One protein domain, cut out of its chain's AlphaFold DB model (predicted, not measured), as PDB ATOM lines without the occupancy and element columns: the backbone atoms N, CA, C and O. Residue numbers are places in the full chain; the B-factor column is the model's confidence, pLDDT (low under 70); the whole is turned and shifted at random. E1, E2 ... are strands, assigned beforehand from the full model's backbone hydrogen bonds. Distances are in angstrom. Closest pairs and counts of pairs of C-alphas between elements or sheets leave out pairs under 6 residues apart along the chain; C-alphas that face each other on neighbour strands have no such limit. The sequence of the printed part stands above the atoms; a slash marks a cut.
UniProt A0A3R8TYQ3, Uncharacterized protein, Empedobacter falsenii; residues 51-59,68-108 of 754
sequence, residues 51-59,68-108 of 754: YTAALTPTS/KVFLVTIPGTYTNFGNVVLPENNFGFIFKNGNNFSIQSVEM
ATOM      1  N   TYR A  51     104.831 133.100  72.059       73.81
ATOM      2  CA  TYR A  51     105.361 133.383  73.390       73.81
ATOM      3  C   TYR A  51     106.851 133.727  73.273       73.81
ATOM      4  O   TYR A  51     107.642 132.903  72.814       73.81
ATOM      5  N   THR A  52     107.222 134.948  73.658       70.94
ATOM      6  CA  THR A  52     108.565 135.515  73.433       70.94
ATOM      7  C   THR A  52     109.410 135.655  74.700       70.94
ATOM      8  O   THR A  52     110.515 136.187  74.629       70.94
ATOM      9  N   ALA A  53     108.936 135.200  75.865       77.94
ATOM     10  CA  ALA A  53     109.769 135.247  77.066       77.94
ATOM     11  C   ALA A  53     110.914 134.228  76.967       77.94
ATOM     12  O   ALA A  53     110.736 133.140  76.417       77.94
ATOM     13  N   ALA A  54     112.076 134.577  77.520       78.88
ATOM     14  CA  ALA A  54     113.251 133.716  77.507       78.88
ATOM     15  C   ALA A  54     112.961 132.378  78.211       78.88
ATOM     16  O   ALA A  54     112.590 132.354  79.385       78.88
ATOM     17  N   LEU A  55     113.139 131.270  77.489       88.75
ATOM     18  CA  LEU A  55     112.980 129.915  78.010       88.75
ATOM     19  C   LEU A  55     114.336 129.221  78.125       88.75
ATOM     20  O   LEU A  55     115.091 129.107  77.158       88.75
ATOM     21  N   THR A  56     114.596 128.678  79.306       90.00
ATOM     22  CA  THR A  56     115.700 127.752  79.577       90.00
ATOM     23  C   THR A  56     115.230 126.296  79.443       90.00
ATOM     24  O   THR A  56     114.030 126.034  79.573       90.00
ATOM     25  N   PRO A  57     116.145 125.323  79.268       95.12
ATOM     26  CA  PRO A  57     115.808 123.894  79.206       95.12
ATOM     27  C   PRO A  57     114.966 123.360  80.384       95.12
ATOM     28  O   PRO A  57     114.272 122.354  80.253       95.12
ATOM     29  N   THR A  58     114.984 124.047  81.530       92.69
ATOM     30  CA  THR A  58     114.233 123.686  82.745       92.69
ATOM     31  C   THR A  58     112.977 124.529  82.975       92.69
ATOM     32  O   THR A  58     112.331 124.379  84.008       92.69
ATOM     33  N   SER A  59     112.635 125.447  82.069       92.31
ATOM     34  CA  SER A  59     111.456 126.309  82.216       92.31
ATOM     35  C   SER A  59     110.167 125.486  82.219       92.31
ATOM     36  O   SER A  59     110.055 124.502  81.487       92.31
ATOM     37  N   LYS A  68     100.504 127.290  70.639       77.88
ATOM     38  CA  LYS A  68     101.433 128.422  70.521       77.88
ATOM     39  C   LYS A  68     102.821 127.948  70.107       77.88
ATOM     40  O   LYS A  68     103.171 126.770  70.225       77.88
ATOM     41  N   VAL A  69     103.606 128.921  69.655       84.38
ATOM     42  CA  VAL A  69     105.014 128.768  69.284       84.38
ATOM     43  C   VAL A  69     105.882 129.457  70.335       84.38
ATOM     44  O   VAL A  69     105.595 130.593  70.720       84.38
ATOM     45  N   PHE A  70     106.939 128.785  70.786       89.06
ATOM     46  CA  PHE A  70     107.907 129.296  71.756       89.06
ATOM     47  C   PHE A  70     109.275 129.465  71.093       89.06
ATOM     48  O   PHE A  70     109.786 128.513  70.509       89.06
ATOM     49  N   LEU A  71     109.881 130.648  71.190       87.50
ATOM     50  CA  LEU A  71     111.256 130.872  70.730       87.50
ATOM     51  C   LEU A  71     112.250 130.405  71.803       87.50
ATOM     52  O   LEU A  71     112.126 130.775  72.970       87.50
ATOM     53  N   VAL A  72     113.247 129.617  71.402       91.06
ATOM     54  CA  VAL A  72     114.322 129.119  72.264       91.06
ATOM     55  C   VAL A  72     115.685 129.420  71.647       91.06
ATOM     56  O   VAL A  72     115.918 129.166  70.467       91.06
ATOM     57  N   THR A  73     116.588 129.976  72.451       89.19
ATOM     58  CA  THR A  73     117.935 130.395  72.020       89.19
ATOM     59  C   THR A  73     119.047 129.777  72.865       89.19
ATOM     60  O   THR A  73     120.218 130.045  72.619       89.19
ATOM     61  N   ILE A  74     118.699 128.969  73.873       90.88
ATOM     62  CA  ILE A  74     119.657 128.320  74.771       90.88
ATOM     63  C   ILE A  74     119.713 126.835  74.400       90.88
ATOM     64  O   ILE A  74     118.710 126.140  74.580       90.88
ATOM     65  N   PRO A  75     120.845 126.327  73.886       92.38
ATOM     66  CA  PRO A  75     120.994 124.912  73.568       92.38
ATOM     67  C   PRO A  75     120.690 124.010  74.768       92.38
ATOM     68  O   PRO A  75     120.987 124.346  75.917       92.38
ATOM     69  N   GLY A  76     120.100 122.847  74.502       94.25
ATOM     70  CA  GLY A  76     119.787 121.856  75.529       94.25
ATOM     71  C   GLY A  76     118.465 121.124  75.317       94.25
ATOM     72  O   GLY A  76     117.727 121.361  74.358       94.25
ATOM     73  N   THR A  77     118.172 120.208  76.239       95.94
ATOM     74  CA  THR A  77     116.949 119.396  76.231       95.94
ATOM     75  C   THR A  77     115.870 120.053  77.079       95.94
ATOM     76  O   THR A  77     115.976 120.093  78.304       95.94
ATOM     77  N   TYR A  78     114.806 120.523  76.439       95.50
ATOM     78  CA  TYR A  78     113.665 121.158  77.089       95.50
ATOM     79  C   TYR A  78     112.708 120.089  77.631       95.50
ATOM     80  O   TYR A  78     111.755 119.672  76.966       95.50
ATOM     81  N   THR A  79     112.978 119.607  78.844       93.31
ATOM     82  CA  THR A  79     112.316 118.419  79.415       93.31
ATOM     83  C   THR A  79     110.816 118.612  79.621       93.31
ATOM     84  O   THR A  79     110.022 117.734  79.285       93.31
ATOM     85  N   ASN A  80     110.408 119.803  80.066       92.81
ATOM     86  CA  ASN A  80     108.999 120.153  80.251       92.81
ATOM     87  C   ASN A  80     108.246 120.361  78.924       92.81
ATOM     88  O   ASN A  80     107.018 120.363  78.911       92.81
ATOM     89  N   PHE A  81     108.960 120.475  77.801       92.31
ATOM     90  CA  PHE A  81     108.407 120.628  76.454       92.31
ATOM     91  C   PHE A  81     108.558 119.324  75.659       92.31
ATOM     92  O   PHE A  81     109.003 119.323  74.515       92.31
ATOM     93  N   GLY A  82     108.240 118.184  76.278       92.12
ATOM     94  CA  GLY A  82     108.290 116.878  75.612       92.12
ATOM     95  C   GLY A  82     109.701 116.382  75.274       92.12
ATOM     96  O   GLY A  82     109.844 115.558  74.376       92.12
ATOM     97  N   ASN A  83     110.731 116.859  75.984       94.81
ATOM     98  CA  ASN A  83     112.144 116.528  75.755       94.81
ATOM     99  C   ASN A  83     112.672 116.906  74.358       94.81
ATOM    100  O   ASN A  83     113.545 116.223  73.821       94.81
ATOM    101  N   VAL A  84     112.168 117.986  73.757       94.50
ATOM    102  CA  VAL A  84     112.744 118.507  72.508       94.50
ATOM    103  C   VAL A  84     114.157 119.049  72.745       94.50
ATOM    104  O   VAL A  84     114.437 119.635  73.791       94.50
ATOM    105  N   VAL A  85     115.056 118.844  71.782       95.31
ATOM    106  CA  VAL A  85     116.477 119.207  71.896       95.31
ATOM    107  C   VAL A  85     116.793 120.339  70.932       95.31
ATOM    108  O   VAL A  85     116.569 120.195  69.730       95.31
ATOM    109  N   LEU A  86     117.328 121.444  71.450       94.06
ATOM    110  CA  LEU A  86     117.965 122.477  70.638       94.06
ATOM    111  C   LEU A  86     119.475 122.181  70.573       94.06
ATOM    112  O   LEU A  86     120.119 122.220  71.626       94.06
ATOM    113  N   PRO A  87     120.038 121.854  69.392       90.69
ATOM    114  CA  PRO A  87     121.475 121.635  69.237       90.69
ATOM    115  C   PRO A  87     122.301 122.877  69.591       90.69
ATOM    116  O   PRO A  87     121.792 123.999  69.562       90.69
ATOM    117  N   GLU A  88     123.583 122.678  69.902       86.12
ATOM    118  CA  GLU A  88     124.534 123.788  70.029       86.12
ATOM    119  C   GLU A  88     124.587 124.601  68.728       86.12
ATOM    120  O   GLU A  88     124.426 124.048  67.642       86.12
ATOM    121  N   ASN A  89     124.789 125.917  68.849       83.69
ATOM    122  CA  ASN A  89     124.859 126.878  67.737       83.69
ATOM    123  C   ASN A  89     123.571 127.053  66.909       83.69
ATOM    124  O   ASN A  89     123.593 127.675  65.847       83.69
ATOM    125  N   ASN A  90     122.427 126.589  67.416       88.44
ATOM    126  CA  ASN A  90     121.129 126.811  66.787       88.44
ATOM    127  C   ASN A  90     120.256 127.743  67.633       88.44
ATOM    128  O   ASN A  90     120.325 127.745  68.862       88.44
ATOM    129  N   PHE A  91     119.335 128.450  66.980       90.50
ATOM    130  CA  PHE A  91     118.102 128.902  67.630       90.50
ATOM    131  C   PHE A  91     116.924 128.103  67.073       90.50
ATOM    132  O   PHE A  91     116.998 127.545  65.975       90.50
ATOM    133  N   GLY A  92     115.832 127.997  67.824       90.62
ATOM    134  CA  GLY A  92     114.701 127.185  67.400       90.62
ATOM    135  C   GLY A  92     113.353 127.668  67.896       90.62
ATOM    136  O   GLY A  92     113.239 128.517  68.773       90.62
ATOM    137  N   PHE A  93     112.316 127.089  67.307       92.94
ATOM    138  CA  PHE A  93     110.925 127.309  67.653       92.94
ATOM    139  C   PHE A  93     110.322 125.991  68.126       92.94
ATOM    140  O   PHE A  93     110.309 125.014  67.375       92.94
ATOM    141  N   ILE A  94     109.824 125.958  69.360       92.38
ATOM    142  CA  ILE A  94     109.051 124.833  69.885       92.38
ATOM    143  C   ILE A  94     107.576 125.066  69.550       92.38
ATOM    144  O   ILE A  94     107.017 126.111  69.874       92.38
ATOM    145  N   PHE A  95     106.929 124.082  68.937       91.12
ATOM    146  CA  PHE A  95     105.516 124.092  68.579       91.12
ATOM    147  C   PHE A  95     104.752 123.147  69.500       91.12
ATOM    148  O   PHE A  95     105.112 121.973  69.615       91.12
ATOM    149  N   LYS A  96     103.683 123.638  70.133       89.69
ATOM    150  CA  LYS A  96     102.726 122.792  70.856       89.69
ATOM    151  C   LYS A  96     101.591 122.399  69.913       89.69
ATOM    152  O   LYS A  96     100.892 123.273  69.413       89.69
ATOM    153  N   ASN A  97     101.417 121.098  69.693       85.25
ATOM    154  CA  ASN A  97     100.339 120.522  68.889       85.25
ATOM    155  C   ASN A  97      99.506 119.599  69.793       85.25
ATOM    156  O   ASN A  97      99.826 118.416  69.963       85.25
ATOM    157  N   GLY A  98      98.474 120.150  70.439       86.81
ATOM    158  CA  GLY A  98      97.733 119.443  71.487       86.81
ATOM    159  C   GLY A  98      98.598 119.164  72.727       86.81
ATOM    160  O   GLY A  98      99.101 120.092  73.360       86.81
ATOM    161  N   ASN A  99      98.772 117.883  73.083       84.94
ATOM    162  CA  ASN A  99      99.599 117.454  74.227       84.94
ATOM    163  C   ASN A  99     101.067 117.166  73.858       84.94
ATOM    164  O   ASN A  99     101.852 116.809  74.735       84.94
ATOM    165  N   ASN A 100     101.435 117.295  72.580       89.25
ATOM    166  CA  ASN A 100     102.778 117.001  72.086       89.25
ATOM    167  C   ASN A 100     103.537 118.285  71.738       89.25
ATOM    168  O   ASN A 100     102.935 119.295  71.367       89.25
ATOM    169  N   PHE A 101     104.866 118.206  71.793       93.50
ATOM    170  CA  PHE A 101     105.775 119.287  71.421       93.50
ATOM    171  C   PHE A 101     106.737 118.822  70.324       93.50
ATOM    172  O   PHE A 101     107.165 117.669  70.310       93.50
ATOM    173  N   SER A 102     107.083 119.723  69.410       93.88
ATOM    174  CA  SER A 102     108.142 119.529  68.414       93.88
ATOM    175  C   SER A 102     109.008 120.779  68.316       93.88
ATOM    176  O   SER A 102     108.551 121.861  68.665       93.88
ATOM    177  N   ILE A 103     110.252 120.652  67.849       93.88
ATOM    178  CA  ILE A 103     111.150 121.792  67.629       93.88
ATOM    179  C   ILE A 103     111.579 121.859  66.165       93.88
ATOM    180  O   ILE A 103     111.899 120.837  65.561       93.88
ATOM    181  N   GLN A 104     111.583 123.062  65.595       93.12
ATOM    182  CA  GLN A 104     112.316 123.361  64.366       93.12
ATOM    183  C   GLN A 104     113.467 124.288  64.725       93.12
ATOM    184  O   GLN A 104     113.241 125.327  65.341       93.12
ATOM    185  N   SER A 105     114.688 123.912  64.365       90.50
ATOM    186  CA  SER A 105     115.880 124.707  64.656       90.50
ATOM    187  C   SER A 105     116.560 125.150  63.372       90.50
ATOM    188  O   SER A 105     116.533 124.419  62.382       90.50
ATOM    189  N   VAL A 106     117.161 126.333  63.407       84.44
ATOM    190  CA  VAL A 106     117.978 126.890  62.335       84.44
ATOM    191  C   VAL A 106     119.401 126.975  62.859       84.44
ATOM    192  O   VAL A 106     119.640 127.567  63.914       84.44
ATOM    193  N   GLU A 107     120.327 126.358  62.131       82.12
ATOM    194  CA  GLU A 107     121.754 126.493  62.392       82.12
ATOM    195  C   GLU A 107     122.168 127.934  62.133       82.12
ATOM    196  O   GLU A 107     121.951 128.469  61.041       82.12
ATOM    197  N   MET A 108     122.709 128.587  63.160       72.06
ATOM    198  CA  MET A 108     123.353 129.869  62.955       72.06
ATOM    199  C   MET A 108     124.742 129.563  62.412       72.06
ATOM    200  O   MET A 108     125.526 128.938  63.127       72.06
TER     201      MET A 108
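What this domain is: This is residues 51 to 59 and 68 to 108 of the 754 residues of an uncharacterized protein of Empedobacter falsenii (UniProt A0A3R8TYQ3). Look first for a three-strand sheet, E1, E4 and E5, in which the hairpin of the two eight-residue strands E4 and E5 makes the long axis; a small hairpin, E2 and E3, sits over one face, with E3 the nearer strand to the sheet and E2 farther out. Residues 51 to 59, with no named strand, begin beyond the E1 edge of the sheet and cross from there toward the side on which E2 and E3 lie, while the sheet's other face is bare. You have 50 printed residues, with no named helix and five named strands in the order E1, E2, E3, E4, E5; the class is all strand. The three-strand sheet has the order E1, E4, E5, and both sheets are antiparallel. The whole is compact, with a radius of gyration of the C-alphas of 9.7 A, but elongated, spanning 29 by 18 by 17 A.

Where its parts are: Find C-alpha 90 at (121.129, 126.811, 66.787); from there E4, residues 90 to 97, runs 21.8 A to C-alpha 97. E5, residues 100 to 107, runs back over 23.3 A and ends at C-alpha 107, (121.754, 126.493, 62.392). E1, residues 69 to 72, begins at C-alpha 69, (105.014, 128.768, 69.284), and is 9.8 A long. The two short strands are E2, residues 76 to 78, 6.4 A, and E3, residues 84 to 86, 6.8 A.

How they stand to each other: Begin at the inner strand E4. It is antiparallel to E5 at 158 degrees, and you find N 93 and O 104 within hydrogen-bond range at 2.8 A, and N 102 and O 95 at 3.0 A. E1, an edge strand like E5, is antiparallel to E4 at 154 degrees, with N 70 and O 94 at 2.8 A. Now go to the hairpin of E2 and E3, antiparallel at 150 degrees, where N 78 and O 84 are 2.8 A apart. E3 and E5 have 6 pairs of C-alphas within 8 A, the closest those of Val 84 and Ile 103, 6.1 A apart. The closest C-alphas of E3 and E4 are those of Leu 86 and Gly 92, at 6.6 A. E2 is apart from E1, E4 and E5.

The domain as a whole: The two C-alphas farthest apart are those of Asn 99 and Met 108, at 29.1 A. Residues 60 to 67 are cut out, and across that cut C-alphas 59 and 68 are 15.5 A apart. The links E1 to E2, E2 to E3, E3 to E4 and E4 to E5 are tight. The mean pLDDT of the printed part of this model is 88.9, and no printed residue is under 70.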